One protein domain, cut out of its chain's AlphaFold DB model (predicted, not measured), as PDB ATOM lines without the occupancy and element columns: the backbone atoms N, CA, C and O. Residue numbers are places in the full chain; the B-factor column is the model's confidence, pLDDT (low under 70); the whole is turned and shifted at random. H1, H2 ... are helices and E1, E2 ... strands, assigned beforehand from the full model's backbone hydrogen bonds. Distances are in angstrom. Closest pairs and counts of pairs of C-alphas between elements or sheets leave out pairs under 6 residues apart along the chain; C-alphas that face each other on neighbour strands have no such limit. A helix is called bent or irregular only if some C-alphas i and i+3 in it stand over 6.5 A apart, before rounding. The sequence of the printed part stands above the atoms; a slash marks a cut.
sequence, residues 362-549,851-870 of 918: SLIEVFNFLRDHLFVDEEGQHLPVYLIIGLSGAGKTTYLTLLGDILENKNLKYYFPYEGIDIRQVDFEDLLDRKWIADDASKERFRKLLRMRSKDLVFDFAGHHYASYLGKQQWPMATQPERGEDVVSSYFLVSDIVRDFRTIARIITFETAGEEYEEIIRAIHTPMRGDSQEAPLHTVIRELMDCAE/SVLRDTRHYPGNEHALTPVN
ATOM      1  N   SER A 362       5.222 -56.407 -33.576       83.81
ATOM      2  CA  SER A 362       5.902 -55.295 -34.230       83.81
ATOM      3  C   SER A 362       5.779 -53.968 -33.465       83.81
ATOM      4  O   SER A 362       6.728 -53.189 -33.400       83.81
ATOM      5  N   LEU A 363       4.640 -53.725 -32.808       91.25
ATOM      6  CA  LEU A 363       4.427 -52.502 -32.033       91.25
ATOM      7  C   LEU A 363       5.273 -52.486 -30.749       91.25
ATOM      8  O   LEU A 363       5.874 -51.466 -30.415       91.25
ATOM      9  N   ILE A 364       5.352 -53.627 -30.056       93.06
ATOM     10  CA  ILE A 364       6.167 -53.794 -28.844       93.06
ATOM     11  C   ILE A 364       7.659 -53.684 -29.182       93.06
ATOM     12  O   ILE A 364       8.405 -53.043 -28.445       93.06
ATOM     13  N   GLU A 365       8.097 -54.262 -30.304       93.44
ATOM     14  CA  GLU A 365       9.479 -54.139 -30.790       93.44
ATOM     15  C   GLU A 365       9.871 -52.666 -31.007       93.44
ATOM     16  O   GLU A 365      10.916 -52.229 -30.518       93.44
ATOM     17  N   VAL A 366       9.015 -51.878 -31.671       95.19
ATOM     18  CA  VAL A 366       9.250 -50.437 -31.866       95.19
ATOM     19  C   VAL A 366       9.249 -49.692 -30.536       95.19
ATOM     20  O   VAL A 366      10.154 -48.899 -30.289       95.19
ATOM     21  N   PHE A 367       8.287 -49.967 -29.651       96.00
ATOM     22  CA  PHE A 367       8.239 -49.329 -28.338       96.00
ATOM     23  C   PHE A 367       9.515 -49.574 -27.527       96.00
ATOM     24  O   PHE A 367      10.089 -48.624 -27.004       96.00
ATOM     25  N   ASN A 368       9.979 -50.825 -27.452       95.31
ATOM     26  CA  ASN A 368      11.198 -51.174 -26.726       95.31
ATOM     27  C   ASN A 368      12.413 -50.445 -27.308       95.31
ATOM     28  O   ASN A 368      13.189 -49.871 -26.553       95.31
ATOM     29  N   PHE A 369      12.533 -50.375 -28.636       95.12
ATOM     30  CA  PHE A 369      13.600 -49.610 -29.284       95.12
ATOM     31  C   PHE A 369      13.559 -48.121 -28.904       95.12
ATOM     32  O   PHE A 369      14.584 -47.547 -28.535       95.12
ATOM     33  N   LEU A 370      12.378 -47.490 -28.937       95.19
ATOM     34  CA  LEU A 370      12.224 -46.092 -28.522       95.19
ATOM     35  C   LEU A 370      12.532 -45.919 -27.026       95.19
ATOM     36  O   LEU A 370      13.255 -45.004 -26.641       95.19
ATOM     37  N   ARG A 371      12.040 -46.803 -26.162       95.06
ATOM     38  CA  ARG A 371      12.308 -46.742 -24.722       95.06
ATOM     39  C   ARG A 371      13.804 -46.850 -24.422       95.06
ATOM     40  O   ARG A 371      14.322 -46.065 -23.633       95.06
ATOM     41  N   ASP A 372      14.491 -47.786 -25.064       93.38
ATOM     42  CA  ASP A 372      15.869 -48.139 -24.724       93.38
ATOM     43  C   ASP A 372      16.900 -47.187 -25.365       93.38
ATOM     44  O   ASP A 372      18.010 -47.043 -24.852       93.38
ATOM     45  N   HIS A 373      16.553 -46.515 -26.470       93.06
ATOM     46  CA  HIS A 373      17.496 -45.662 -27.210       93.06
ATOM     47  C   HIS A 373      17.077 -44.213 -27.358       93.06
ATOM     48  O   HIS A 373      17.936 -43.358 -27.566       93.06
ATOM     49  N   LEU A 374      15.780 -43.937 -27.287       93.19
ATOM     50  CA  LEU A 374      15.270 -42.590 -27.411       93.19
ATOM     51  C   LEU A 374      15.010 -42.007 -26.025       93.19
ATOM     52  O   LEU A 374      15.463 -40.910 -25.765       93.19
ATOM     53  N   PHE A 375      14.371 -42.703 -25.080       92.94
ATOM     54  CA  PHE A 375      13.958 -42.080 -23.802       92.94
ATOM     55  C   PHE A 375      15.127 -41.711 -22.871       92.94
ATOM     56  O   PHE A 375      14.904 -41.144 -21.797       92.94
ATOM     57  N   VAL A 376      16.355 -42.027 -23.269       91.94
ATOM     58  CA  VAL A 376      17.599 -41.679 -22.593       91.94
ATOM     59  C   VAL A 376      18.422 -40.723 -23.456       91.94
ATOM     60  O   VAL A 376      18.336 -40.750 -24.683       91.94
ATOM     61  N   ASP A 377      19.193 -39.850 -22.821       89.50
ATOM     62  CA  ASP A 377      20.173 -39.007 -23.497       89.50
ATOM     63  C   ASP A 377      21.470 -39.779 -23.817       89.50
ATOM     64  O   ASP A 377      21.570 -40.997 -23.645       89.50
ATOM     65  N   GLU A 378      22.480 -39.065 -24.317       86.50
ATOM     66  CA  GLU A 378      23.787 -39.647 -24.648       86.50
ATOM     67  C   GLU A 378      24.546 -40.168 -23.415       86.50
ATOM     68  O   GLU A 378      25.373 -41.072 -23.549       86.50
ATOM     69  N   GLU A 379      24.242 -39.646 -22.224       89.00
ATOM     70  CA  GLU A 379      24.812 -40.066 -20.938       89.00
ATOM     71  C   GLU A 379      24.034 -41.235 -20.307       89.00
ATOM     72  O   GLU A 379      24.437 -41.771 -19.271       89.00
ATOM     73  N   GLY A 380      22.930 -41.660 -20.928       89.62
ATOM     74  CA  GLY A 380      22.036 -42.686 -20.401       89.62
ATOM     75  C   GLY A 380      21.070 -42.168 -19.332       89.62
ATOM     76  O   GLY A 380      20.381 -42.974 -18.699       89.62
ATOM     77  N   GLN A 381      20.989 -40.854 -19.111       90.38
ATOM     78  CA  GLN A 381      20.000 -40.263 -18.218       90.38
ATOM     79  C   GLN A 381      18.648 -40.198 -18.916       90.38
ATOM     80  O   GLN A 381      18.535 -39.859 -20.091       90.38
ATOM     81  N   HIS A 382      17.584 -40.514 -18.189       90.88
ATOM     82  CA  HIS A 382      16.255 -40.468 -18.768       90.88
ATOM     83  C   HIS A 382      15.785 -39.030 -19.008       90.88
ATOM     84  O   HIS A 382      15.610 -38.258 -18.064       90.88
ATOM     85  N   LEU A 383      15.448 -38.720 -20.256       92.56
ATOM     86  CA  LEU A 383      14.850 -37.441 -20.624       92.56
ATOM     87  C   LEU A 383      13.391 -37.360 -20.133       92.56
ATOM     88  O   LEU A 383      12.718 -38.399 -20.026       92.56
ATOM     89  N   PRO A 384      12.876 -36.160 -19.810       94.25
ATOM     90  CA  PRO A 384      11.458 -35.959 -19.535       94.25
ATOM     91  C   PRO A 384      10.609 -36.339 -20.752       94.25
ATOM     92  O   PRO A 384      10.856 -35.869 -21.866       94.25
ATOM     93  N   VAL A 385       9.609 -37.193 -20.528       94.62
ATOM     94  CA  VAL A 385       8.675 -37.668 -21.560       94.62
ATOM     95  C   VAL A 385       7.265 -37.199 -21.227       94.62
ATOM     96  O   VAL A 385       6.778 -37.433 -20.117       94.62
ATOM     97  N   TYR A 386       6.601 -36.576 -22.199       95.00
ATOM     98  CA  TYR A 386       5.238 -36.062 -22.052       95.00
ATOM     99  C   TYR A 386       4.269 -36.788 -22.977       95.00
ATOM    100  O   TYR A 386       4.479 -36.832 -24.191       95.00
ATOM    101  N   LEU A 387       3.199 -37.323 -22.386       95.38
ATOM    102  CA  LEU A 387       2.164 -38.089 -23.074       95.38
ATOM    103  C   LEU A 387       0.875 -37.269 -23.187       95.38
ATOM    104  O   LEU A 387       0.386 -36.739 -22.190       95.38
ATOM    105  N   ILE A 388       0.294 -37.214 -24.388       95.75
ATOM    106  CA  ILE A 388      -0.974 -36.519 -24.651       95.75
ATOM    107  C   ILE A 388      -2.086 -37.559 -24.828       95.75
ATOM    108  O   ILE A 388      -2.050 -38.362 -25.757       95.75
ATOM    109  N   ILE A 389      -3.082 -37.531 -23.948       94.62
ATOM    110  CA  ILE A 389      -4.197 -38.482 -23.882       94.62
ATOM    111  C   ILE A 389      -5.485 -37.744 -24.240       94.62
ATOM    112  O   ILE A 389      -5.770 -36.689 -23.682       94.62
ATOM    113  N   GLY A 390      -6.294 -38.306 -25.131       92.81
ATOM    114  CA  GLY A 390      -7.604 -37.759 -25.479       92.81
ATOM    115  C   GLY A 390      -8.552 -38.879 -25.881       92.81
ATOM    116  O   GLY A 390      -8.151 -39.791 -26.599       92.81
ATOM    117  N   LEU A 391      -9.789 -38.810 -25.389       92.38
ATOM    118  CA  LEU A 391     -10.855 -39.746 -25.753       92.38
ATOM    119  C   LEU A 391     -11.466 -39.377 -27.112       92.38
ATOM    120  O   LEU A 391     -11.155 -38.328 -27.689       92.38
ATOM    121  N   SER A 392     -12.370 -40.224 -27.605       89.69
ATOM    122  CA  SER A 392     -13.142 -39.916 -28.812       89.69
ATOM    123  C   SER A 392     -13.896 -38.593 -28.629       89.69
ATOM    124  O   SER A 392     -14.434 -38.313 -27.557       89.69
ATOM    125  N   GLY A 393     -13.849 -37.728 -29.645       86.31
ATOM    126  CA  GLY A 393     -14.426 -36.377 -29.597       86.31
ATOM    127  C   GLY A 393     -13.574 -35.304 -28.902       86.31
ATOM    128  O   GLY A 393     -13.799 -34.122 -29.138       86.31
ATOM    129  N   ALA A 394     -12.524 -35.661 -28.146       88.62
ATOM    130  CA  ALA A 394     -11.700 -34.682 -27.421       88.62
ATOM    131  C   ALA A 394     -10.846 -33.767 -28.319       88.62
ATOM    132  O   ALA A 394     -10.266 -32.803 -27.825       88.62
ATOM    133  N   GLY A 395     -10.757 -34.050 -29.624       89.00
ATOM    134  CA  GLY A 395     -10.013 -33.226 -30.580       89.00
ATOM    135  C   GLY A 395      -8.495 -33.427 -30.534       89.00
ATOM    136  O   GLY A 395      -7.754 -32.504 -30.854       89.00
ATOM    137  N   LYS A 396      -8.015 -34.618 -30.148       92.00
ATOM    138  CA  LYS A 396      -6.580 -34.928 -30.014       92.00
ATOM    139  C   LYS A 396      -5.772 -34.694 -31.288       92.00
ATOM    140  O   LYS A 396      -4.793 -33.960 -31.241       92.00
ATOM    141  N   THR A 397      -6.203 -35.246 -32.419       91.94
ATOM    142  CA  THR A 397      -5.539 -35.060 -33.720       91.94
ATOM    143  C   THR A 397      -5.431 -33.571 -34.076       91.94
ATOM    144  O   THR A 397      -4.366 -33.098 -34.469       91.94
ATOM    145  N   THR A 398      -6.500 -32.799 -33.848       89.94
ATOM    146  CA  THR A 398      -6.522 -31.340 -34.034       89.94
ATOM    147  C   THR A 398      -5.557 -30.621 -33.092       89.94
ATOM    148  O   THR A 398      -4.788 -29.770 -33.535       89.94
ATOM    149  N   TYR A 399      -5.564 -30.973 -31.804       91.00
ATOM    150  CA  TYR A 399      -4.666 -30.398 -30.803       91.00
ATOM    151  C   TYR A 399      -3.198 -30.650 -31.164       91.00
ATOM    152  O   TYR A 399      -2.406 -29.717 -31.153       91.00
ATOM    153  N   LEU A 400      -2.847 -31.882 -31.545       93.94
ATOM    154  CA  LEU A 400      -1.492 -32.258 -31.959       93.94
ATOM    155  C   LEU A 400      -1.058 -31.549 -33.246       93.94
ATOM    156  O   LEU A 400       0.084 -31.106 -33.341       93.94
ATOM    157  N   THR A 401      -1.977 -31.396 -34.203       92.69
ATOM    158  CA  THR A 401      -1.727 -30.652 -35.448       92.69
ATOM    159  C   THR A 401      -1.395 -29.190 -35.152       92.69
ATOM    160  O   THR A 401      -0.409 -28.665 -35.657       92.69
ATOM    161  N   LEU A 402      -2.190 -28.529 -34.303       90.25
ATOM    162  CA  LEU A 402      -1.931 -27.142 -33.915       90.25
ATOM    163  C   LEU A 402      -0.678 -27.006 -33.056       90.25
ATOM    164  O   LEU A 402       0.101 -26.087 -33.276       90.25
ATOM    165  N   LEU A 403      -0.464 -27.916 -32.104       92.81
ATOM    166  CA  LEU A 403       0.738 -27.934 -31.277       92.81
ATOM    167  C   LEU A 403       1.990 -27.962 -32.158       92.81
ATOM    168  O   LEU A 403       2.878 -27.140 -31.963       92.81
ATOM    169  N   GLY A 404       2.041 -28.857 -33.147       94.31
ATOM    170  CA  GLY A 404       3.183 -28.935 -34.048       94.31
ATOM    171  C   GLY A 404       3.351 -27.693 -34.925       94.31
ATOM    172  O   GLY A 404       4.444 -27.138 -34.946       94.31
ATOM    173  N   ASP A 405       2.289 -27.178 -35.558       92.12
ATOM    174  CA  ASP A 405       2.413 -25.970 -36.398       92.12
ATOM    175  C   ASP A 405       2.836 -24.732 -35.577       92.12
ATOM    176  O   ASP A 405       3.642 -23.929 -36.053       92.12
ATOM    177  N   ILE A 406       2.375 -24.599 -34.322       89.94
ATOM    178  CA  ILE A 406       2.822 -23.533 -33.409       89.94
ATOM    179  C   ILE A 406       4.301 -23.682 -33.069       89.94
ATOM    180  O   ILE A 406       5.038 -22.697 -33.097       89.94
ATOM    181  N   LEU A 407       4.740 -24.896 -32.748       92.56
ATOM    182  CA  LEU A 407       6.126 -25.161 -32.383       92.56
ATOM    183  C   LEU A 407       7.097 -24.995 -33.565       92.56
ATOM    184  O   LEU A 407       8.224 -24.547 -33.357       92.56
ATOM    185  N   GLU A 408       6.669 -25.320 -34.785       93.62
ATOM    186  CA  GLU A 408       7.447 -25.104 -36.010       93.62
ATOM    187  C   GLU A 408       7.571 -23.610 -36.326       93.62
ATOM    188  O   GLU A 408       8.664 -23.096 -36.564       93.62
ATOM    189  N   ASN A 409       6.443 -22.896 -36.323       88.31
ATOM    190  CA  ASN A 409       6.394 -21.540 -36.859       88.31
ATOM    191  C   ASN A 409       6.657 -20.459 -35.807       88.31
ATOM    192  O   ASN A 409       7.076 -19.365 -36.176       88.31
ATOM    193  N   LYS A 410       6.454 -20.737 -34.512       87.88
ATOM    194  CA  LYS A 410       6.753 -19.840 -33.380       87.88
ATOM    195  C   LYS A 410       6.364 -18.383 -33.693       87.88
ATOM    196  O   LYS A 410       5.289 -18.144 -34.234       87.88
ATOM    197  N   ASN A 411       7.283 -17.439 -33.463       80.62
ATOM    198  CA  ASN A 411       7.156 -15.997 -33.712       80.62
ATOM    199  C   ASN A 411       7.003 -15.580 -35.189       80.62
ATOM    200  O   ASN A 411       6.841 -14.389 -35.458       80.62
ATOM    201  N   LEU A 412       7.056 -16.518 -36.145       82.94
ATOM    202  CA  LEU A 412       6.759 -16.241 -37.556       82.94
ATOM    203  C   LEU A 412       5.251 -16.133 -37.807       82.94
ATOM    204  O   LEU A 412       4.833 -15.328 -38.637       82.94
ATOM    205  N   LYS A 413       4.442 -16.952 -37.118       79.25
ATOM    206  CA  LYS A 413       2.974 -16.999 -37.278       79.25
ATOM    207  C   LYS A 413       2.200 -16.724 -35.985       79.25
ATOM    208  O   LYS A 413       1.044 -16.322 -36.053       79.25
ATOM    209  N   TYR A 414       2.804 -16.977 -34.829       80.00
ATOM    210  CA  TYR A 414       2.148 -16.993 -33.527       80.00
ATOM    211  C   TYR A 414       2.934 -16.160 -32.519       80.00
ATOM    212  O   TYR A 414       4.156 -16.118 -32.562       80.00
ATOM    213  N   TYR A 415       2.265 -15.571 -31.534       77.44
ATOM    214  CA  TYR A 415       2.961 -15.102 -30.338       77.44
ATOM    215  C   TYR A 415       3.517 -16.317 -29.591       77.44
ATOM    216  O   TYR A 415       2.757 -17.151 -29.089       77.44
ATOM    217  N   PHE A 416       4.842 -16.418 -29.541       82.50
ATOM    218  CA  PHE A 416       5.553 -17.526 -28.926       82.50
ATOM    219  C   PHE A 416       6.584 -16.975 -27.933       82.50
ATOM    220  O   PHE A 416       7.718 -16.664 -28.308       82.50
ATOM    221  N   PRO A 417       6.196 -16.831 -26.656       82.38
ATOM    222  CA  PRO A 417       6.993 -16.104 -25.674       82.38
ATOM    223  C   PRO A 417       8.161 -16.933 -25.093       82.38
ATOM    224  O   PRO A 417       8.892 -16.471 -24.229       82.38
ATOM    225  N   TYR A 418       8.391 -18.159 -25.567       87.56
ATOM    226  CA  TYR A 418       9.439 -19.043 -25.044       87.56
ATOM    227  C   TYR A 418      10.754 -18.883 -25.822       87.56
ATOM    228  O   TYR A 418      11.039 -19.624 -26.765       87.56
ATOM    229  N   GLU A 419      11.558 -17.889 -25.441       85.62
ATOM    230  CA  GLU A 419      12.852 -17.622 -26.080       85.62
ATOM    231  C   GLU A 419      13.869 -18.762 -25.892       85.62
ATOM    232  O   GLU A 419      13.911 -19.448 -24.868       85.62
ATOM    233  N   GLY A 420      14.719 -18.965 -26.905       89.00
ATOM    234  CA  GLY A 420      15.769 -19.991 -26.898       89.00
ATOM    235  C   GLY A 420      15.268 -21.428 -27.078       89.00
ATOM    236  O   GLY A 420      16.084 -22.347 -27.108       89.00
ATOM    237  N   ILE A 421      13.955 -21.630 -27.219       93.12
ATOM    238  CA  ILE A 421      13.373 -22.941 -27.493       93.12
ATOM    239  C   ILE A 421      13.364 -23.228 -28.992       93.12
ATOM    240  O   ILE A 421      12.872 -22.446 -29.816       93.12
ATOM    241  N   ASP A 422      13.851 -24.414 -29.331       94.44
ATOM    242  CA  ASP A 422      13.781 -24.988 -30.658       94.44
ATOM    243  C   ASP A 422      13.180 -26.387 -30.673       94.44
ATOM    244  O   ASP A 422      13.110 -27.056 -29.643       94.44
ATOM    245  N   ILE A 423      12.725 -26.814 -31.849       95.62
ATOM    246  CA  ILE A 423      12.293 -28.185 -32.090       95.62
ATOM    247  C   ILE A 423      13.244 -28.825 -33.079       95.62
ATOM    248  O   ILE A 423      13.544 -28.263 -34.130       95.62
ATOM    249  N   ARG A 424      13.677 -30.037 -32.752       95.50
ATOM    250  CA  ARG A 424      14.499 -30.845 -33.642       95.50
ATOM    251  C   ARG A 424      13.733 -32.086 -34.071       95.50
ATOM    252  O   ARG A 424      13.161 -32.790 -33.236       95.50
ATOM    253  N   GLN A 425      13.770 -32.350 -35.374       95.12
ATOM    254  CA  GLN A 425      13.258 -33.592 -35.931       95.12
ATOM    255  C   GLN A 425      14.077 -34.767 -35.400       95.12
ATOM    256  O   GLN A 425      15.311 -34.714 -35.380       95.12
ATOM    257  N   VAL A 426      13.404 -35.834 -34.977       92.00
ATOM    258  CA  VAL A 426      14.099 -37.072 -34.614       92.00
ATOM    259  C   VAL A 426      14.431 -37.850 -35.884       92.00
ATOM    260  O   VAL A 426      13.542 -38.365 -36.558       92.00
ATOM    261  N   ASP A 427      15.722 -37.952 -36.198       91.94
ATOM    262  CA  ASP A 427      16.204 -38.786 -37.299       91.94
ATOM    263  C   ASP A 427      16.252 -40.257 -36.859       91.94
ATOM    264  O   ASP A 427      17.219 -40.743 -36.265       91.94
ATOM    265  N   PHE A 428      15.155 -40.969 -37.120       91.00
ATOM    266  CA  PHE A 428      15.036 -42.390 -36.806       91.00
ATOM    267  C   PHE A 428      16.019 -43.265 -37.593       91.00
ATOM    268  O   PHE A 428      16.377 -44.340 -37.112       91.00
ATOM    269  N   GLU A 429      16.457 -42.829 -38.776       91.00
ATOM    270  CA  GLU A 429      17.379 -43.591 -39.619       91.00
ATOM    271  C   GLU A 429      18.786 -43.555 -39.044       91.00
ATOM    272  O   GLU A 429      19.388 -44.606 -38.821       91.00
ATOM    273  N   ASP A 430      19.264 -42.357 -38.717       91.75
ATOM    274  CA  ASP A 430      20.548 -42.158 -38.052       91.75
ATOM    275  C   ASP A 430      20.572 -42.825 -36.666       91.75
ATOM    276  O   ASP A 430      21.541 -43.504 -36.311       91.75
ATOM    277  N   LEU A 431      19.477 -42.728 -35.900       90.62
ATOM    278  CA  LEU A 431      19.362 -43.410 -34.609       90.62
ATOM    279  C   LEU A 431      19.465 -44.934 -34.761       90.62
ATOM    280  O   LEU A 431      20.198 -45.586 -34.008       90.62
ATOM    281  N   LEU A 432      18.753 -45.502 -35.738       92.56
ATOM    282  CA  LEU A 432      18.813 -46.928 -36.039       92.56
ATOM    283  C   LEU A 432      20.216 -47.339 -36.490       92.56
ATOM    284  O   LEU A 432      20.723 -48.373 -36.053       92.56
ATOM    285  N   ASP A 433      20.869 -46.530 -37.321       91.62
ATOM    286  CA  ASP A 433      22.204 -46.825 -37.825       91.62
ATOM    287  C   ASP A 433      23.272 -46.839 -36.731       91.62
ATOM    288  O   ASP A 433      24.158 -47.696 -36.766       91.62
ATOM    289  N   ARG A 434      23.152 -45.961 -35.732       90.06
ATOM    290  CA  ARG A 434      24.096 -45.871 -34.608       90.06
ATOM    291  C   ARG A 434      23.889 -46.936 -33.536       90.06
ATOM    292  O   ARG A 434      24.858 -47.335 -32.893       90.06
ATOM    293  N   LYS A 435      22.640 -47.328 -33.264       89.31
ATOM    294  CA  LYS A 435      22.293 -48.141 -32.082       89.31
ATOM    295  C   LYS A 435      21.998 -49.607 -32.398       89.31
ATOM    296  O   LYS A 435      22.089 -50.441 -31.500       89.31
ATOM    297  N   TRP A 436      21.677 -49.944 -33.646       86.50
ATOM    298  CA  TRP A 436      21.328 -51.313 -34.022       86.50
ATOM    299  C   TRP A 436      22.561 -52.149 -34.379       86.50
ATOM    300  O   TRP A 436      23.285 -51.829 -35.317       86.50
ATOM    301  N   ILE A 437      22.776 -53.249 -33.648       82.44
ATOM    302  CA  ILE A 437      23.969 -54.113 -33.770       82.44
ATOM    303  C   ILE A 437      23.680 -55.407 -34.571       82.44
ATOM    304  O   ILE A 437      24.604 -56.149 -34.900       82.44
ATOM    305  N   ALA A 438      22.416 -55.710 -34.897       80.56
ATOM    306  CA  ALA A 438      22.066 -56.949 -35.606       80.56
ATOM    307  C   ALA A 438      22.386 -56.897 -37.116       80.56
ATOM    308  O   ALA A 438      22.771 -55.856 -37.645       80.56
ATOM    309  N   ASP A 439      22.209 -58.029 -37.806       85.50
ATOM    310  CA  ASP A 439      22.487 -58.168 -39.239       85.50
ATOM    311  C   ASP A 439      21.664 -57.207 -40.125       85.50
ATOM    312  O   ASP A 439      20.560 -56.783 -39.764       85.50
ATOM    313  N   ASP A 440      22.193 -56.901 -41.316       84.31
ATOM    314  CA  ASP A 440      21.614 -55.924 -42.250       84.31
ATOM    315  C   ASP A 440      20.178 -56.265 -42.683       84.31
ATOM    316  O   ASP A 440      19.362 -55.362 -42.883       84.31
ATOM    317  N   ALA A 441      19.827 -57.553 -42.796       83.25
ATOM    318  CA  ALA A 441      18.487 -57.960 -43.218       83.25
ATOM    319  C   ALA A 441      17.451 -57.721 -42.107       83.25
ATOM    320  O   ALA A 441      16.363 -57.195 -42.369       83.25
ATOM    321  N   SER A 442      17.797 -58.048 -40.860       87.06
ATOM    322  CA  SER A 442      16.979 -57.725 -39.684       87.06
ATOM    323  C   SER A 442      16.833 -56.214 -39.494       87.06
ATOM    324  O   SER A 442      15.737 -55.731 -39.195       87.06
ATOM    325  N   LYS A 443      17.914 -55.460 -39.730       89.69
ATOM    326  CA  LYS A 443      17.932 -53.996 -39.648       89.69
ATOM    327  C   LYS A 443      17.009 -53.350 -40.679       89.69
ATOM    328  O   LYS A 443      16.220 -52.485 -40.313       89.69
ATOM    329  N   GLU A 444      17.032 -53.797 -41.933       92.19
ATOM    330  CA  GLU A 444      16.157 -53.253 -42.982       92.19
ATOM    331  C   GLU A 444      14.674 -53.576 -42.736       92.19
ATOM    332  O   GLU A 444      13.798 -52.723 -42.914       92.19
ATOM    333  N   ARG A 445      14.369 -54.788 -42.251       92.50
ATOM    334  CA  ARG A 445      13.005 -55.132 -41.818       92.50
ATOM    335  C   ARG A 445      12.530 -54.186 -40.713       92.50
ATOM    336  O   ARG A 445      11.410 -53.676 -40.793       92.50
ATOM    337  N   PHE A 446      13.360 -53.973 -39.693       92.38
ATOM    338  CA  PHE A 446      13.008 -53.120 -38.562       92.38
ATOM    339  C   PHE A 446      12.929 -51.641 -38.958       92.38
ATOM    340  O   PHE A 446      12.010 -50.956 -38.529       92.38
ATOM    341  N   ARG A 447      13.788 -51.166 -39.864       93.69
ATOM    342  CA  ARG A 447      13.706 -49.830 -40.475       93.69
ATOM    343  C   ARG A 447      12.338 -49.573 -41.099       93.69
ATOM    344  O   ARG A 447      11.692 -48.571 -40.796       93.69
ATOM    345  N   LYS A 448      11.852 -50.502 -41.930       92.56
ATOM    346  CA  LYS A 448      10.515 -50.400 -42.539       92.56
ATOM    347  C   LYS A 448       9.415 -50.330 -41.478       92.56
ATOM    348  O   LYS A 448       8.462 -49.571 -41.633       92.56
ATOM    349  N   LEU A 449       9.550 -51.119 -40.415       91.94
ATOM    350  CA  LEU A 449       8.605 -51.132 -39.307       91.94
ATOM    351  C   LEU A 449       8.630 -49.815 -38.513       91.94
ATOM    352  O   LEU A 449       7.572 -49.251 -38.239       91.94
ATOM    353  N   LEU A 450       9.818 -49.295 -38.206       93.50
ATOM    354  CA  LEU A 450      10.019 -48.046 -37.479       93.50
ATOM    355  C   LEU A 450       9.408 -46.862 -38.237       93.50
ATOM    356  O   LEU A 450       8.631 -46.120 -37.645       93.50
ATOM    357  N   ARG A 451       9.644 -46.753 -39.555       92.50
ATOM    358  CA  ARG A 451       9.023 -45.729 -40.424       92.50
ATOM    359  C   ARG A 451       7.498 -45.813 -40.475       92.50
ATOM    360  O   ARG A 451       6.818 -44.810 -40.659       92.50
ATOM    361  N   MET A 452       6.954 -47.022 -40.377       91.75
ATOM    362  CA  MET A 452       5.511 -47.247 -40.422       91.75
ATOM    363  C   MET A 452       4.840 -46.874 -39.097       91.75
ATOM    364  O   MET A 452       3.730 -46.350 -39.093       91.75
ATOM    365  N   ARG A 453       5.516 -47.154 -37.977       94.06
ATOM    366  CA  ARG A 453       4.978 -47.024 -36.618       94.06
ATOM    367  C   ARG A 453       5.451 -45.779 -35.875       94.06
ATOM    368  O   ARG A 453       4.982 -45.568 -34.766       94.06
ATOM    369  N   SER A 454       6.341 -44.970 -36.440       95.38
ATOM    370  CA  SER A 454       6.845 -43.740 -35.817       95.38
ATOM    371  C   SER A 454       6.925 -42.614 -36.839       95.38
ATOM    372  O   SER A 454       7.307 -42.843 -37.986       95.38
ATOM    373  N   LYS A 455       6.565 -41.400 -36.423       95.81
ATOM    374  CA  LYS A 455       6.655 -40.176 -37.225       95.81
ATOM    375  C   LYS A 455       7.102 -39.009 -36.359       95.81
ATOM    376  O   LYS A 455       6.861 -39.015 -35.145       95.81
ATOM    377  N   ASP A 456       7.695 -37.995 -36.982       96.44
ATOM    378  CA  ASP A 456       7.912 -36.739 -36.279       96.44
ATOM    379  C   ASP A 456       6.572 -36.022 -36.025       96.44
ATOM    380  O   ASP A 456       5.706 -35.958 -36.905       96.44
ATOM    381  N   LEU A 457       6.367 -35.512 -34.807       96.50
ATOM    382  CA  LEU A 457       5.125 -34.816 -34.455       96.50
ATOM    383  C   LEU A 457       4.973 -33.503 -35.234       96.50
ATOM    384  O   LEU A 457       3.871 -33.183 -35.682       96.50
ATOM    385  N   VAL A 458       6.052 -32.736 -35.353       96.44
ATOM    386  CA  VAL A 458       6.035 -31.355 -35.832       96.44
ATOM    387  C   VAL A 458       6.141 -31.300 -37.353       96.44
ATOM    388  O   VAL A 458       5.229 -30.806 -38.015       96.44
ATOM    389  N   PHE A 459       7.205 -31.862 -37.914       95.31
ATOM    390  CA  PHE A 459       7.542 -31.697 -39.326       95.31
ATOM    391  C   PHE A 459       6.775 -32.660 -40.240       95.31
ATOM    392  O   PHE A 459       6.389 -32.280 -41.345       95.31
ATOM    393  N   ASP A 460       6.489 -33.881 -39.774       94.75
ATOM    394  CA  ASP A 460       5.785 -34.880 -40.585       94.75
ATOM    395  C   ASP A 460       4.273 -34.843 -40.337       94.75
ATOM    396  O   ASP A 460       3.480 -34.628 -41.256       94.75
ATOM    397  N   PHE A 461       3.848 -35.073 -39.091       95.69
ATOM    398  CA  PHE A 461       2.431 -35.205 -38.757       95.69
ATOM    399  C   PHE A 461       1.697 -33.863 -38.819       95.69
ATOM    400  O   PHE A 461       0.752 -33.712 -39.601       95.69
ATOM    401  N   ALA A 462       2.118 -32.884 -38.014       95.00
ATOM    402  CA  ALA A 462       1.436 -31.599 -37.931       95.00
ATOM    403  C   ALA A 462       1.558 -30.809 -39.237       95.00
ATOM    404  O   ALA A 462       0.533 -30.350 -39.742       95.00
ATOM    405  N   GLY A 463       2.753 -30.743 -39.833       92.19
ATOM    406  CA  GLY A 463       2.965 -30.104 -41.135       92.19
ATOM    407  C   GLY A 463       2.018 -30.636 -42.220       92.19
ATOM    408  O   GLY A 463       1.333 -29.859 -42.893       92.19
ATOM    409  N   HIS A 464       1.883 -31.963 -42.346       94.12
ATOM    410  CA  HIS A 464       0.969 -32.572 -43.318       94.12
ATOM    411  C   HIS A 464      -0.507 -32.269 -43.021       94.12
ATOM    412  O   HIS A 464      -1.266 -31.859 -43.911       94.12
ATOM    413  N   HIS A 465      -0.935 -32.465 -41.772       93.31
ATOM    414  CA  HIS A 465      -2.330 -32.279 -41.382       93.31
ATOM    415  C   HIS A 465      -2.767 -30.813 -41.444       93.31
ATOM    416  O   HIS A 465      -3.877 -30.530 -41.902       93.31
ATOM    417  N   TYR A 466      -1.895 -29.882 -41.058       90.25
ATOM    418  CA  TYR A 466      -2.170 -28.451 -41.113       90.25
ATOM    419  C   TYR A 466      -2.225 -27.947 -42.560       90.25
ATOM    420  O   TYR A 466      -3.164 -27.240 -42.931       90.25
ATOM    421  N   ALA A 467      -1.310 -28.390 -43.431       87.75
ATOM    422  CA  ALA A 467      -1.381 -28.082 -44.860       87.75
ATOM    423  C   ALA A 467      -2.679 -28.615 -45.502       87.75
ATOM    424  O   ALA A 467      -3.339 -27.903 -46.267       87.75
ATOM    425  N   SER A 468      -3.100 -29.838 -45.151       88.56
ATOM    426  CA  SER A 468      -4.389 -30.384 -45.599       88.56
ATOM    427  C   SER A 468      -5.572 -29.572 -45.064       88.56
ATOM    428  O   SER A 468      -6.543 -29.377 -45.797       88.56
ATOM    429  N   TYR A 469      -5.509 -29.100 -43.815       86.19
ATOM    430  CA  TYR A 469      -6.525 -28.221 -43.238       86.19
ATOM    431  C   TYR A 469      -6.641 -26.914 -44.029       86.19
ATOM    432  O   TYR A 469      -7.744 -26.567 -44.445       86.19
ATOM    433  N   LEU A 470      -5.527 -26.238 -44.330       82.31
ATOM    434  CA  LEU A 470      -5.535 -25.006 -45.128       82.31
ATOM    435  C   LEU A 470      -6.121 -25.226 -46.532       82.31
ATOM    436  O   LEU A 470      -6.895 -24.400 -47.018       82.31
ATOM    437  N   GLY A 471      -5.790 -26.352 -47.170       82.69
ATOM    438  CA  GLY A 471      -6.282 -26.676 -48.510       82.69
ATOM    439  C   GLY A 471      -7.767 -27.048 -48.557       82.69
ATOM    440  O   GLY A 471      -8.461 -26.682 -49.502       82.69
ATOM    441  N   LYS A 472      -8.267 -27.777 -47.550       85.12
ATOM    442  CA  LYS A 472      -9.644 -28.314 -47.532       85.12
ATOM    443  C   LYS A 472     -10.611 -27.516 -46.662       85.12
ATOM    444  O   LYS A 472     -11.812 -27.756 -46.733       85.12
ATOM    445  N   GLN A 473     -10.102 -26.608 -45.830       81.00
ATOM    446  CA  GLN A 473     -10.860 -25.880 -44.806       81.00
ATOM    447  C   GLN A 473     -11.615 -26.824 -43.851       81.00
ATOM    448  O   GLN A 473     -12.705 -26.517 -43.366       81.00
ATOM    449  N   GLN A 474     -11.041 -28.005 -43.606       81.62
ATOM    450  CA  GLN A 474     -11.605 -29.063 -42.771       81.62
ATOM    451  C   GLN A 474     -10.512 -29.646 -41.890       81.62
ATOM    452  O   GLN A 474      -9.433 -29.990 -42.380       81.62
ATOM    453  N   TRP A 475     -10.783 -29.733 -40.587       83.38
ATOM    454  CA  TRP A 475      -9.856 -30.357 -39.648       83.38
ATOM    455  C   TRP A 475      -9.631 -31.831 -40.006       83.38
ATOM    456  O   TRP A 475     -10.525 -32.456 -40.588       83.38
ATOM    457  N   PRO A 476      -8.455 -32.395 -39.671       83.38
ATOM    458  CA  PRO A 476      -8.200 -33.817 -39.826       83.38
ATOM    459  C   PRO A 476      -9.331 -34.652 -39.240       83.38
ATOM    460  O   PRO A 476      -9.841 -34.363 -38.155       83.38
ATOM    461  N   MET A 477      -9.714 -35.700 -39.964       84.19
ATOM    462  CA  MET A 477     -10.634 -36.690 -39.424       84.19
ATOM    463  C   MET A 477     -10.017 -37.373 -38.205       84.19
ATOM    464  O   MET A 477      -8.800 -37.526 -38.120       84.19
ATOM    465  N   ALA A 478     -10.877 -37.821 -37.290       84.19
ATOM    466  CA  ALA A 478     -10.450 -38.637 -36.165       84.19
ATOM    467  C   ALA A 478      -9.744 -39.910 -36.654       84.19
ATOM    468  O   ALA A 478     -10.217 -40.578 -37.586       84.19
ATOM    469  N   THR A 479      -8.634 -40.237 -35.993       88.19
ATOM    470  CA  THR A 479      -7.894 -41.482 -36.203       88.19
ATOM    471  C   THR A 479      -8.821 -42.671 -35.983       88.19
ATOM    472  O   THR A 479      -9.490 -42.773 -34.957       88.19
ATOM    473  N   GLN A 480      -8.906 -43.538 -36.991       87.19
ATOM    474  CA  GLN A 480      -9.757 -44.723 -36.954       87.19
ATOM    475  C   GLN A 480      -9.046 -45.859 -36.203       87.19
ATOM    476  O   GLN A 480      -7.818 -45.946 -36.293       87.19
ATOM    477  N   PRO A 481      -9.782 -46.748 -35.512       86.69
ATOM    478  CA  PRO A 481      -9.193 -47.937 -34.897       86.69
ATOM    479  C   PRO A 481      -8.499 -48.818 -35.939       86.69
ATOM    480  O   PRO A 481      -8.977 -48.909 -37.077       86.69
ATOM    481  N   GLU A 482      -7.413 -49.493 -35.557       85.25
ATOM    482  CA  GLU A 482      -6.742 -50.438 -36.458       85.25
ATOM    483  C   GLU A 482      -7.679 -51.617 -36.760       85.25
ATOM    484  O   GLU A 482      -8.086 -52.368 -35.873       85.25
ATOM    485  N   ARG A 483      -8.069 -51.772 -38.034       82.56
ATOM    486  CA  ARG A 483      -8.935 -52.865 -38.499       82.56
ATOM    487  C   ARG A 483      -8.241 -53.636 -39.621       82.56
ATOM    488  O   ARG A 483      -8.206 -53.176 -40.759       82.56
ATOM    489  N   GLY A 484      -7.766 -54.838 -39.301       76.81
ATOM    490  CA  GLY A 484      -7.099 -55.744 -40.245       76.81
ATOM    491  C   GLY A 484      -5.570 -55.621 -40.247       76.81
ATOM    492  O   GLY A 484      -5.013 -54.713 -39.643       76.81
ATOM    493  N   GLU A 485      -4.891 -56.558 -40.916       68.69
ATOM    494  CA  GLU A 485      -3.418 -56.657 -40.899       68.69
ATOM    495  C   GLU A 485      -2.712 -55.561 -41.723       68.69
ATOM    496  O   GLU A 485      -1.553 -55.250 -41.453       68.69
ATOM    497  N   ASP A 486      -3.401 -54.958 -42.700       73.75
ATOM    498  CA  ASP A 486      -2.788 -54.057 -43.688       73.75
ATOM    499  C   ASP A 486      -2.972 -52.556 -43.390       73.75
ATOM    500  O   ASP A 486      -2.357 -51.717 -44.054       73.75
ATOM    501  N   VAL A 487      -3.807 -52.185 -42.412       77.38
ATOM    502  CA  VAL A 487      -4.105 -50.778 -42.094       77.38
ATOM    503  C   VAL A 487      -3.466 -50.398 -40.765       77.38
ATOM    504  O   VAL A 487      -4.010 -50.674 -39.702       77.38
ATOM    505  N   VAL A 488      -2.318 -49.722 -40.840       83.06
ATOM    506  CA  VAL A 488      -1.673 -49.100 -39.676       83.06
ATOM    507  C   VAL A 488      -2.208 -47.684 -39.512       83.06
ATOM    508  O   VAL A 488      -1.824 -46.775 -40.252       83.06
ATOM    509  N   SER A 489      -3.115 -47.502 -38.559       85.62
ATOM    510  CA  SER A 489      -3.629 -46.190 -38.155       85.62
ATOM    511  C   SER A 489      -3.009 -45.686 -36.853       85.62
ATOM    512  O   SER A 489      -3.159 -44.502 -36.553       85.62
ATOM    513  N   SER A 490      -2.251 -46.531 -36.148       91.00
ATOM    514  CA  SER A 490      -1.656 -46.217 -34.855       91.00
ATOM    515  C   SER A 490      -0.132 -46.131 -34.904       91.00
ATOM    516  O   SER A 490       0.560 -47.065 -35.330       91.00
ATOM    517  N   TYR A 491       0.414 -45.008 -34.445       93.94
ATOM    518  CA  TYR A 491       1.847 -44.719 -34.520       93.94
ATOM    519  C   TYR A 491       2.319 -43.774 -33.411       93.94
ATOM    520  O   TYR A 491       1.573 -42.951 -32.882       93.94
ATOM    521  N   PHE A 492       3.602 -43.881 -33.076       96.69
ATOM    522  CA  PHE A 492       4.302 -42.954 -32.201       96.69
ATOM    523  C   PHE A 492       4.523 -41.620 -32.909       96.69
ATOM    524  O   PHE A 492       4.963 -41.569 -34.057       96.69
ATOM    525  N   LEU A 493       4.250 -40.543 -32.188       97.06
ATOM    526  CA  LEU A 493       4.572 -39.181 -32.572       97.06
ATOM    527  C   LEU A 493       5.643 -38.659 -31.633       97.06
ATOM    528  O   LEU A 493       5.463 -38.669 -30.410       97.06
ATOM    529  N   VAL A 494       6.753 -38.231 -32.220       96.56
ATOM    530  CA  VAL A 494       7.979 -37.937 -31.490       96.56
ATOM    531  C   VAL A 494       8.571 -36.625 -31.978       96.56
ATOM    532  O   VAL A 494       8.760 -36.479 -33.174       96.56
ATOM    533  N   SER A 495       8.935 -35.713 -31.078       96.62
ATOM    534  CA  SER A 495       9.812 -34.582 -31.418       96.62
ATOM    535  C   SER A 495      10.662 -34.161 -30.221       96.62
ATOM    536  O   SER A 495      10.213 -34.235 -29.070       96.62
ATOM    537  N   ASP A 496      11.885 -33.707 -30.497       95.88
ATOM    538  CA  ASP A 496      12.805 -33.187 -29.485       95.88
ATOM    539  C   ASP A 496      12.526 -31.710 -29.216       95.88
ATOM    540  O   ASP A 496      12.468 -30.905 -30.146       95.88
ATOM    541  N   ILE A 497      12.444 -31.349 -27.937       95.50
ATOM    542  CA  ILE A 497      12.455 -29.956 -27.493       95.50
ATOM    543  C   ILE A 497      13.885 -29.621 -27.103       95.50
ATOM    544  O   ILE A 497      14.473 -30.253 -26.217       95.50
ATOM    545  N   VAL A 498      14.445 -28.628 -27.775       95.44
ATOM    546  CA  VAL A 498      15.841 -28.231 -27.667       95.44
ATOM    547  C   VAL A 498      15.928 -26.837 -27.064       95.44
ATOM    548  O   VAL A 498      15.153 -25.948 -27.402       95.44
ATOM    549  N   ARG A 499      16.901 -26.636 -26.184       92.75
ATOM    550  CA  ARG A 499      17.301 -25.321 -25.692       92.75
ATOM    551  C   ARG A 499      18.814 -25.255 -25.662       92.75
ATOM    552  O   ARG A 499      19.449 -26.201 -25.200       92.75
ATOM    553  N   ASP A 500      19.388 -24.183 -26.199       88.62
ATOM    554  CA  ASP A 500      20.845 -24.011 -26.282       88.62
ATOM    555  C   ASP A 500      21.551 -25.245 -26.885       88.62
ATOM    556  O   ASP A 500      22.567 -25.724 -26.382       88.62
ATOM    557  N   PHE A 501      20.967 -25.795 -27.959       88.44
ATOM    558  CA  PHE A 501      21.429 -26.999 -28.669       88.44
ATOM    559  C   PHE A 501      21.380 -28.316 -27.872       88.44
ATOM    560  O   PHE A 501      21.836 -29.345 -28.372       88.44
ATOM    561  N   ARG A 502      20.801 -28.327 -26.666       90.75
ATOM    562  CA  ARG A 502      20.603 -29.537 -25.853       90.75
ATOM    563  C   ARG A 502      19.140 -29.955 -25.847       90.75
ATOM    564  O   ARG A 502      18.260 -29.120 -25.652       90.75
ATOM    565  N   THR A 503      18.876 -31.248 -26.019       93.88
ATOM    566  CA  THR A 503      17.527 -31.797 -25.838       93.88
ATOM    567  C   THR A 503      17.169 -31.734 -24.357       93.88
ATOM    568  O   THR A 503      17.755 -32.445 -23.546       93.88
ATOM    569  N   ILE A 504      16.215 -30.877 -24.004       94.06
ATOM    570  CA  ILE A 504      15.748 -30.712 -22.620       94.06
ATOM    571  C   ILE A 504      14.555 -31.617 -22.306       94.06
ATOM    572  O   ILE A 504      14.300 -31.924 -21.145       94.06
ATOM    573  N   ALA A 505      13.824 -32.046 -23.334       94.88
ATOM    574  CA  ALA A 505      12.695 -32.952 -23.208       94.88
ATOM    575  C   ALA A 505      12.287 -33.544 -24.552       94.88
ATOM    576  O   ALA A 505      12.705 -33.076 -25.614       94.88
ATOM    577  N   ARG A 506      11.411 -34.548 -24.491       94.56
ATOM    578  CA  ARG A 506      10.815 -35.150 -25.675       94.56
ATOM    579  C   ARG A 506       9.304 -35.265 -25.547       94.56
ATOM    580  O   ARG A 506       8.777 -35.753 -24.543       94.56
ATOM    581  N   ILE A 507       8.608 -34.853 -26.599       93.69
ATOM    582  CA  ILE A 507       7.183 -35.139 -26.749       93.69
ATOM    583  C   ILE A 507       7.096 -36.540 -27.338       93.69
ATOM    584  O   ILE A 507       7.619 -36.769 -28.424       93.69
ATOM    585  N   ILE A 508       6.487 -37.477 -26.611       93.56
ATOM    586  CA  ILE A 508       6.272 -38.844 -27.093       93.56
ATOM    587  C   ILE A 508       4.830 -39.194 -26.795       93.56
ATOM    588  O   ILE A 508       4.460 -39.513 -25.664       93.56
ATOM    589  N   THR A 509       4.009 -39.110 -27.829       92.81
ATOM    590  CA  THR A 509       2.608 -39.494 -27.744       92.81
ATOM    591  C   THR A 509       2.306 -40.605 -28.730       92.81
ATOM    592  O   THR A 509       3.085 -40.887 -29.637       92.81
ATOM    593  N   PHE A 510       1.181 -41.271 -28.519       94.25
ATOM    594  CA  PHE A 510       0.733 -42.350 -29.377       94.25
ATOM    595  C   PHE A 510      -0.550 -41.911 -30.073       94.25
ATOM    596  O   PHE A 510      -1.565 -41.655 -29.422       94.25
ATOM    597  N   GLU A 511      -0.504 -41.723 -31.389       94.50
ATOM    598  CA  GLU A 511      -1.699 -41.439 -32.176       94.50
ATOM    599  C   GLU A 511      -2.430 -42.741 -32.454       94.50
ATOM    600  O   GLU A 511      -1.840 -43.680 -32.968       94.50
ATOM    601  N   THR A 512      -3.686 -42.807 -32.021       94.12
ATOM    602  CA  THR A 512      -4.547 -43.994 -32.050       94.12
ATOM    603  C   THR A 512      -5.989 -43.527 -31.851       94.12
ATOM    604  O   THR A 512      -6.210 -42.353 -31.512       94.12
ATOM    605  N   ALA A 513      -6.968 -44.401 -32.062       92.44
ATOM    606  CA  ALA A 513      -8.369 -44.032 -31.911       92.44
ATOM    607  C   ALA A 513      -8.719 -43.689 -30.453       92.44
ATOM    608  O   ALA A 513      -8.184 -44.259 -29.498       92.44
ATOM    609  N   GLY A 514      -9.640 -42.746 -30.258       90.06
ATOM    610  CA  GLY A 514     -10.037 -42.320 -28.915       90.06
ATOM    611  C   GLY A 514     -10.739 -43.426 -28.117       90.06
ATOM    612  O   GLY A 514     -10.641 -43.466 -26.891       90.06
ATOM    613  N   GLU A 515     -11.404 -44.341 -28.817       91.69
ATOM    614  CA  GLU A 515     -12.069 -45.530 -28.283       91.69
ATOM    615  C   GLU A 515     -11.068 -46.524 -27.669       91.69
ATOM    616  O   GLU A 515     -11.358 -47.147 -26.651       91.69
ATOM    617  N   GLU A 516      -9.862 -46.635 -28.231       91.94
ATOM    618  CA  GLU A 516      -8.810 -47.518 -27.707       91.94
ATOM    619  C   GLU A 516      -8.231 -46.952 -26.401       91.94
ATOM    620  O   GLU A 516      -8.037 -47.683 -25.430       91.94
ATOM    621  N   TYR A 517      -8.038 -45.628 -26.317       92.19
ATOM    622  CA  TYR A 517      -7.694 -44.980 -25.045       92.19
ATOM    623  C   TYR A 517      -8.772 -45.195 -23.985       92.19
ATOM    624  O   TYR A 517      -8.451 -45.434 -22.818       92.19
ATOM    625  N   GLU A 518     -10.043 -45.112 -24.375       93.81
ATOM    626  CA  GLU A 518     -11.159 -45.376 -23.478       93.81
ATOM    627  C   GLU A 518     -11.123 -46.811 -22.934       93.81
ATOM    628  O   GLU A 518     -11.242 -47.006 -21.719       93.81
ATOM    629  N   GLU A 519     -10.912 -47.806 -23.797       93.19
ATOM    630  CA  GLU A 519     -10.784 -49.211 -23.401       93.19
ATOM    631  C   GLU A 519      -9.621 -49.416 -22.417       93.19
ATOM    632  O   GLU A 519      -9.796 -50.003 -21.343       93.19
ATOM    633  N   ILE A 520      -8.455 -48.844 -22.722       92.88
ATOM    634  CA  ILE A 520      -7.260 -48.943 -21.879       92.88
ATOM    635  C   ILE A 520      -7.485 -48.281 -20.521       92.88
ATOM    636  O   ILE A 520      -7.128 -48.860 -19.491       92.88
ATOM    637  N   ILE A 521      -8.096 -47.093 -20.490       93.94
ATOM    638  CA  ILE A 521      -8.405 -46.375 -19.247       93.94
ATOM    639  C   ILE A 521      -9.430 -47.151 -18.415       93.94
ATOM    640  O   ILE A 521      -9.281 -47.250 -17.196       93.94
ATOM    641  N   ARG A 522     -10.444 -47.757 -19.042       92.50
ATOM    642  CA  ARG A 522     -11.393 -48.638 -18.344       92.50
ATOM    643  C   ARG A 522     -10.671 -49.847 -17.739       92.50
ATOM    644  O   ARG A 522     -10.925 -50.195 -16.584       92.50
ATOM    645  N   ALA A 523      -9.718 -50.429 -18.462       91.25
ATOM    646  CA  ALA A 523      -8.961 -51.598 -18.025       91.25
ATOM    647  C   ALA A 523      -7.775 -51.284 -17.088       91.25
ATOM    648  O   ALA A 523      -7.214 -52.211 -16.512       91.25
ATOM    649  N   ILE A 524      -7.401 -50.014 -16.877       90.62
ATOM    650  CA  ILE A 524      -6.124 -49.617 -16.240       90.62
ATOM    651  C   ILE A 524      -5.927 -50.126 -14.801       90.62
ATOM    652  O   ILE A 524      -4.797 -50.253 -14.330       90.62
ATOM    653  N   HIS A 525      -7.027 -50.417 -14.107       85.81
ATOM    654  CA  HIS A 525      -7.048 -50.950 -12.745       85.81
ATOM    655  C   HIS A 525      -6.800 -52.467 -12.682       85.81
ATOM    656  O   HIS A 525      -6.524 -53.000 -11.603       85.81
ATOM    657  N   THR A 526      -6.918 -53.166 -13.813       84.56
ATOM    658  CA  THR A 526      -6.687 -54.608 -13.894       84.56
ATOM    659  C   THR A 526      -5.180 -54.852 -13.834       84.56
ATOM    660  O   THR A 526      -4.453 -54.323 -14.676       84.56
ATOM    661  N   PRO A 527      -4.673 -55.609 -12.843       77.00
ATOM    662  CA  PRO A 527      -3.257 -55.948 -12.804       77.00
ATOM    663  C   PRO A 527      -2.887 -56.723 -14.068       77.00
ATOM    664  O   PRO A 527      -3.649 -57.596 -14.490       77.00
ATOM    665  N   MET A 528      -1.716 -56.431 -14.641       67.69
ATOM    666  CA  MET A 528      -1.167 -57.228 -15.737       67.69
ATOM    667  C   MET A 528      -1.060 -58.676 -15.263       67.69
ATOM    668  O   MET A 528      -0.284 -58.993 -14.358       67.69
ATOM    669  N   ARG A 529      -1.897 -59.556 -15.814       67.50
ATOM    670  CA  ARG A 529      -1.761 -60.989 -15.573       67.50
ATOM    671  C   ARG A 529      -0.603 -61.434 -16.457       67.50
ATOM    672  O   ARG A 529      -0.713 -61.342 -17.672       67.50
ATOM    673  N   GLY A 530       0.483 -61.901 -15.841       59.03
ATOM    674  CA  GLY A 530       1.713 -62.303 -16.540       59.03
ATOM    675  C   GLY A 530       1.528 -63.367 -17.633       59.03
ATOM    676  O   GLY A 530       2.422 -63.530 -18.447       59.03
ATOM    677  N   ASP A 531       0.360 -64.020 -17.687       56.12
ATOM    678  CA  ASP A 531       0.030 -65.079 -18.646       56.12
ATOM    679  C   ASP A 531      -1.135 -64.731 -19.603       56.12
ATOM    680  O   ASP A 531      -1.554 -65.585 -20.385       56.12
ATOM    681  N   SER A 532      -1.721 -63.524 -19.553       52.66
ATOM    682  CA  SER A 532      -2.888 -63.197 -20.394       52.66
ATOM    683  C   SER A 532      -2.519 -62.446 -21.668       52.66
ATOM    684  O   SER A 532      -1.747 -61.494 -21.616       52.66
ATOM    685  N   GLN A 533      -3.165 -62.845 -22.766       70.62
ATOM    686  CA  GLN A 533      -3.241 -62.220 -24.092       70.62
ATOM    687  C   GLN A 533      -3.730 -60.755 -24.043       70.62
ATOM    688  O   GLN A 533      -4.808 -60.429 -24.532       70.62
ATOM    689  N   GLU A 534      -2.995 -59.861 -23.387       80.69
ATOM    690  CA  GLU A 534      -3.272 -58.431 -23.462       80.69
ATOM    691  C   GLU A 534      -2.847 -57.917 -24.841       80.69
ATOM    692  O   GLU A 534      -1.764 -58.250 -25.328       80.69
ATOM    693  N   ALA A 535      -3.716 -57.131 -25.481       87.69
ATOM    694  CA  ALA A 535      -3.427 -56.561 -26.788       87.69
ATOM    695  C   ALA A 535      -2.121 -55.738 -26.719       87.69
ATOM    696  O   ALA A 535      -1.968 -54.930 -25.796       87.69
ATOM    697  N   PRO A 536      -1.193 -55.873 -27.686       89.75
ATOM    698  CA  PRO A 536       0.093 -55.166 -27.673       89.75
ATOM    699  C   PRO A 536      -0.029 -53.657 -27.454       89.75
ATOM    700  O   PRO A 536       0.773 -53.062 -26.738       89.75
ATOM    701  N   LEU A 537      -1.069 -53.050 -28.029       90.25
ATOM    702  CA  LEU A 537      -1.387 -51.637 -27.868       90.25
ATOM    703  C   LEU A 537      -1.620 -51.252 -26.398       90.25
ATOM    704  O   LEU A 537      -1.115 -50.228 -25.935       90.25
ATOM    705  N   HIS A 538      -2.341 -52.084 -25.643       90.94
ATOM    706  CA  HIS A 538      -2.617 -51.846 -24.226       90.94
ATOM    707  C   HIS A 538      -1.336 -51.921 -23.398       90.94
ATOM    708  O   HIS A 538      -1.109 -51.062 -22.542       90.94
ATOM    709  N   THR A 539      -0.491 -52.916 -23.677       91.75
ATOM    710  CA  THR A 539       0.824 -53.071 -23.042       91.75
ATOM    711  C   THR A 539       1.678 -51.832 -23.283       91.75
ATOM    712  O   THR A 539       2.129 -51.198 -22.330       91.75
ATOM    713  N   VAL A 540       1.806 -51.415 -24.545       93.62
ATOM    714  CA  VAL A 540       2.611 -50.257 -24.947       93.62
ATOM    715  C   VAL A 540       2.115 -48.961 -24.316       93.62
ATOM    716  O   VAL A 540       2.914 -48.224 -23.744       93.62
ATOM    717  N   ILE A 541       0.811 -48.672 -24.355       93.81
ATOM    718  CA  ILE A 541       0.282 -47.438 -23.757       93.81
ATOM    719  C   ILE A 541       0.465 -47.451 -22.236       93.81
ATOM    720  O   ILE A 541       0.827 -46.425 -21.662       93.81
ATOM    721  N   ARG A 542       0.268 -48.591 -21.563       93.38
ATOM    722  CA  ARG A 542       0.498 -48.689 -20.113       93.38
ATOM    723  C   ARG A 542       1.960 -48.464 -19.746       93.38
ATOM    724  O   ARG A 542       2.212 -47.699 -18.817       93.38
ATOM    725  N   GLU A 543       2.890 -49.077 -20.471       93.81
ATOM    726  CA  GLU A 543       4.325 -48.874 -20.252       93.81
ATOM    727  C   GLU A 543       4.744 -47.432 -20.564       93.81
ATOM    728  O   GLU A 543       5.502 -46.829 -19.800       93.81
ATOM    729  N   LEU A 544       4.196 -46.829 -21.623       94.69
ATOM    730  CA  LEU A 544       4.427 -45.425 -21.960       94.69
ATOM    731  C   LEU A 544       3.926 -44.490 -20.848       94.69
ATOM    732  O   LEU A 544       4.640 -43.571 -20.449       94.69
ATOM    733  N   MET A 545       2.739 -44.754 -20.292       95.38
ATOM    734  CA  MET A 545       2.213 -44.026 -19.133       95.38
ATOM    735  C   MET A 545       3.105 -44.177 -17.894       95.38
ATOM    736  O   MET A 545       3.243 -43.229 -17.123       95.38
ATOM    737  N   ASP A 546       3.712 -45.348 -17.689       94.44
ATOM    738  CA  ASP A 546       4.622 -45.589 -16.569       94.44
ATOM    739  C   ASP A 546       5.972 -44.870 -16.738       94.44
ATOM    740  O   ASP A 546       6.557 -44.448 -15.735       94.44
ATOM    741  N   CYS A 547       6.434 -44.690 -17.981       94.56
ATOM    742  CA  CYS A 547       7.674 -43.986 -18.326       94.56
ATOM    743  C   CYS A 547       7.532 -42.457 -18.377       94.56
ATOM    744  O   CYS A 547       8.536 -41.748 -18.265       94.56
ATOM    745  N   ALA A 548       6.319 -41.944 -18.574       96.06
ATOM    746  CA  ALA A 548       6.074 -40.519 -18.739       96.06
ATOM    747  C   ALA A 548       6.216 -39.730 -17.424       96.06
ATOM    748  O   ALA A 548       5.802 -40.150 -16.339       96.06
ATOM    749  N   GLU A 549       6.807 -38.543 -17.541       96.62
ATOM    750  CA  GLU A 549       6.974 -37.576 -16.457       96.62
ATOM    751  C   GLU A 549       5.774 -36.624 -16.354       96.62
ATOM    752  O   GLU A 549       5.477 -36.121 -15.267       96.62
ATOM    753  N   SER A 851      -9.777 -21.127 -35.864       43.72
ATOM    754  CA  SER A 851     -10.145 -21.090 -37.275       43.72
ATOM    755  C   SER A 851     -10.000 -19.632 -37.674       43.72
ATOM    756  O   SER A 851     -10.678 -18.769 -37.119       43.72
ATOM    757  N   VAL A 852      -8.999 -19.361 -38.519       44.75
ATOM    758  CA  VAL A 852      -8.860 -18.127 -39.290       44.75
ATOM    759  C   VAL A 852     -10.277 -17.643 -39.513       44.75
ATOM    760  O   VAL A 852     -11.042 -18.414 -40.101       44.75
ATOM    761  N   LEU A 853     -10.654 -16.498 -38.919       42.06
ATOM    762  CA  LEU A 853     -11.990 -15.920 -39.081       42.06
ATOM    763  C   LEU A 853     -12.340 -16.168 -40.540       42.06
ATOM    764  O   LEU A 853     -11.580 -15.724 -41.401       42.06
ATOM    765  N   ARG A 854     -13.340 -17.020 -40.815       38.12
ATOM    766  CA  ARG A 854     -13.722 -17.349 -42.193       38.12
ATOM    767  C   ARG A 854     -13.803 -15.995 -42.903       38.12
ATOM    768  O   ARG A 854     -14.568 -15.153 -42.453       38.12
ATOM    769  N   ASP A 855     -12.920 -15.771 -43.882       40.34
ATOM    770  CA  ASP A 855     -12.738 -14.529 -44.661       40.34
ATOM    771  C   ASP A 855     -11.663 -13.496 -44.232       40.34
ATOM    772  O   ASP A 855     -11.428 -12.537 -44.974       40.34
ATOM    773  N   THR A 856     -10.899 -13.676 -43.148       43.12
ATOM    774  CA  THR A 856      -9.735 -12.807 -42.883       43.12
ATOM    775  C   THR A 856      -8.514 -13.265 -43.669       43.12
ATOM    776  O   THR A 856      -7.911 -14.294 -43.377       43.12
ATOM    777  N   ARG A 857      -8.079 -12.442 -44.629       40.91
ATOM    778  CA  ARG A 857      -6.800 -12.599 -45.351       40.91
ATOM    779  C   ARG A 857      -5.561 -12.375 -44.470       40.91
ATOM    780  O   ARG A 857      -4.445 -12.375 -44.988       40.91
ATOM    781  N   HIS A 858      -5.734 -12.089 -43.181       43.22
ATOM    782  CA  HIS A 858      -4.668 -11.688 -42.268       43.22
ATOM    783  C   HIS A 858      -4.679 -12.608 -41.050       43.22
ATOM    784  O   HIS A 858      -5.691 -12.725 -40.363       43.22
ATOM    785  N   TYR A 859      -3.547 -13.272 -40.815       50.62
ATOM    786  CA  TYR A 859      -3.277 -13.952 -39.554       50.62
ATOM    787  C   TYR A 859      -3.333 -12.921 -38.419       50.62
ATOM    788  O   TYR A 859      -2.918 -11.778 -38.639       50.62
ATOM    789  N   PRO A 860      -3.801 -13.285 -37.211       48.38
ATOM    790  CA  PRO A 860      -3.540 -12.474 -36.034       48.38
ATOM    791  C   PRO A 860      -2.018 -12.436 -35.842       48.38
ATOM    792  O   PRO A 860      -1.429 -13.373 -35.320       48.38
ATOM    793  N   GLY A 861      -1.367 -11.393 -36.363       46.72
ATOM    794  CA  GLY A 861       0.062 -11.161 -36.180       46.72
ATOM    795  C   GLY A 861       0.439 -10.998 -34.704       46.72
ATOM    796  O   GLY A 861      -0.419 -10.988 -33.822       46.72
ATOM    797  N   ASN A 862       1.735 -10.807 -34.447       46.75
ATOM    798  CA  ASN A 862       2.340 -10.747 -33.105       46.75
ATOM    799  C   ASN A 862       1.723  -9.694 -32.155       46.75
ATOM    800  O   ASN A 862       1.993  -9.717 -30.958       46.75
ATOM    801  N   GLU A 863       0.904  -8.778 -32.675       42.66
ATOM    802  CA  GLU A 863       0.211  -7.724 -31.928       42.66
ATOM    803  C   GLU A 863      -1.149  -8.162 -31.348       42.66
ATOM    804  O   GLU A 863      -1.731  -7.455 -30.525       42.66
ATOM    805  N   HIS A 864      -1.678  -9.325 -31.741       44.22
ATOM    806  CA  HIS A 864      -2.993  -9.789 -31.303       44.22
ATOM    807  C   HIS A 864      -2.890 -10.792 -30.148       44.22
ATOM    808  O   HIS A 864      -2.405 -11.904 -30.313       44.22
ATOM    809  N   ALA A 865      -3.484 -10.450 -28.999       40.19
ATOM    810  CA  ALA A 865      -3.599 -11.311 -27.813       40.19
ATOM    811  C   ALA A 865      -4.476 -12.575 -28.006       40.19
ATOM    812  O   ALA A 865      -4.721 -13.314 -27.054       40.19
ATOM    813  N   LEU A 866      -4.964 -12.828 -29.227       44.22
ATOM    814  CA  LEU A 866      -5.726 -14.018 -29.626       44.22
ATOM    815  C   LEU A 866      -4.811 -15.168 -30.074       44.22
ATOM    816  O   LEU A 866      -5.213 -16.037 -30.836       44.22
ATOM    817  N   THR A 867      -3.558 -15.173 -29.655       49.22
ATOM    818  CA  THR A 867      -2.582 -16.192 -30.030       49.22
ATOM    819  C   THR A 867      -2.714 -17.469 -29.196       49.22
ATOM    820  O   THR A 867      -3.111 -17.404 -28.031       49.22
ATOM    821  N   PRO A 868      -2.381 -18.644 -29.762       56.34
ATOM    822  CA  PRO A 868      -2.651 -19.963 -29.181       56.34
ATOM    823  C   PRO A 868      -1.653 -20.358 -28.076       56.34
ATOM    824  O   PRO A 868      -1.139 -21.478 -28.047       56.34
ATOM    825  N   VAL A 869      -1.396 -19.446 -27.138       53.69
ATOM    826  CA  VAL A 869      -0.514 -19.678 -25.985       53.69
ATOM    827  C   VAL A 869      -1.037 -20.866 -25.159       53.69
ATOM    828  O   VAL A 869      -0.267 -21.748 -24.790       53.69
ATOM    829  N   ASN A 870      -2.361 -21.017 -25.046       73.44
ATOM    830  CA  ASN A 870      -3.000 -22.089 -24.275       73.44
ATOM    831  C   ASN A 870      -2.755 -23.516 -24.820       73.44
ATOM    832  O   ASN A 870      -2.976 -24.477 -24.087       73.44
TER     833      ASN A 870
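This is residues 362 to 549 and 851 to 870 of the 918 residues of an uncharacterized protein of Planctomycetes bacterium (UniProt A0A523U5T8). What does the domain look like? A strongly twisted sheet of five strands, E1 to E5, runs through the middle, with the crossed helices H2 and H5 over one face and H7 over the opposite face, where H1 runs side by side with H7. The helical hairpin of H3 and H4 adjoins H1, and residues 529 to 534 stick out. What is it made of, and how large is it? The printed part has 208 residues, with seven named helices and five named strands, which follow one another along the chain as H1, E1, H2, E2, H3, H4, E3, H5, E4, E5, H6 and H7; the class is mixed, helices and strands, and the neighbour pairs are E1 and E5 parallel, E3 and E4 parallel, E2 and E4 antiparallel, and E4 and E5 antiparallel. It is compact, with a radius of gyration of the C-alphas of 18.4 A, and spans 57 by 37 by 33 A.

Where do the elements lie? H1 is residues 362 to 373, E1 385 to 390, H2 396 to 412, 24.2 A long, E2 421 to 424, H3 428 to 435 and H4 440 to 453. E3 is 454 to 456, H5 457 to 472, 20.8 A, E4 491 to 499, 26.3 A, E5 502 to 511, 26.1 A, H6 514 to 523 and H7 536 to 547. Which points anchor them? C-alpha 362 is at (5.902, -55.295, -34.230) and C-alpha 547 at (7.674, -43.986, -18.326).

How is the sheet paired? On one side of E4 lie antiparallel E2, with N 422 and O 498 at 2.8 A, and parallel E3, with N 455 and O 492 at 2.9 A; on the other side E5 forms a hairpin with it, N 493 and O 509 at 2.8 A. E1 is parallel to E5, N 508 and O 386 at 3.2 A. E3, H5 and E4 form a strand-helix-strand unit, two parallel neighbours with a helix between, its crossover right-handed. Which helices are on it? H2, height 9.3 A, and H5, which stands up from the sheet, share the same face and touch about perpendicular at 83 degrees, closest C-alphas Thr 401 and Ala 462, 4.1 A. H7 is on the opposite face, height 10.2 A; H1, H4 and H6 only graze the sheet. How do the others meet? H1 touches H7 with residues 363 to 367 alone, closest C-alphas Ile 364 and Pro 536, 6.3 A, at a shallow tilt of 18 degrees, and H4 with residues 362 to 366 alone, closest C-alphas Val 366 and Leu 450, 6.1 A. H3 and H4 form a hairpin, closest C-alphas Glu 429 and Arg 447, 7.3 A; H6 only just touches H7, with 3 pairs of C-alphas within 8 A, closest Ile 520 and His 538, 6.0 A. Every O i to N i+4 pair is within hydrogen-bond range in H1, H3, H4, H6 and H7, against 11 of 13 in H2, irregular with C-alphas 408 and 411 9.4 A apart, and 9 of 12 in H5.

Is the printed part whole? Residues 550 to 850 are not printed, and C-alphas 549 and 851 are 31.6 A apart. Which links are long, and where is confidence low? The links H1 to E1, H5 to E4 and H6 to H7 are long; pLDDT is under 70 at residue 485, residues 528 to 532 and residues 851 to 869.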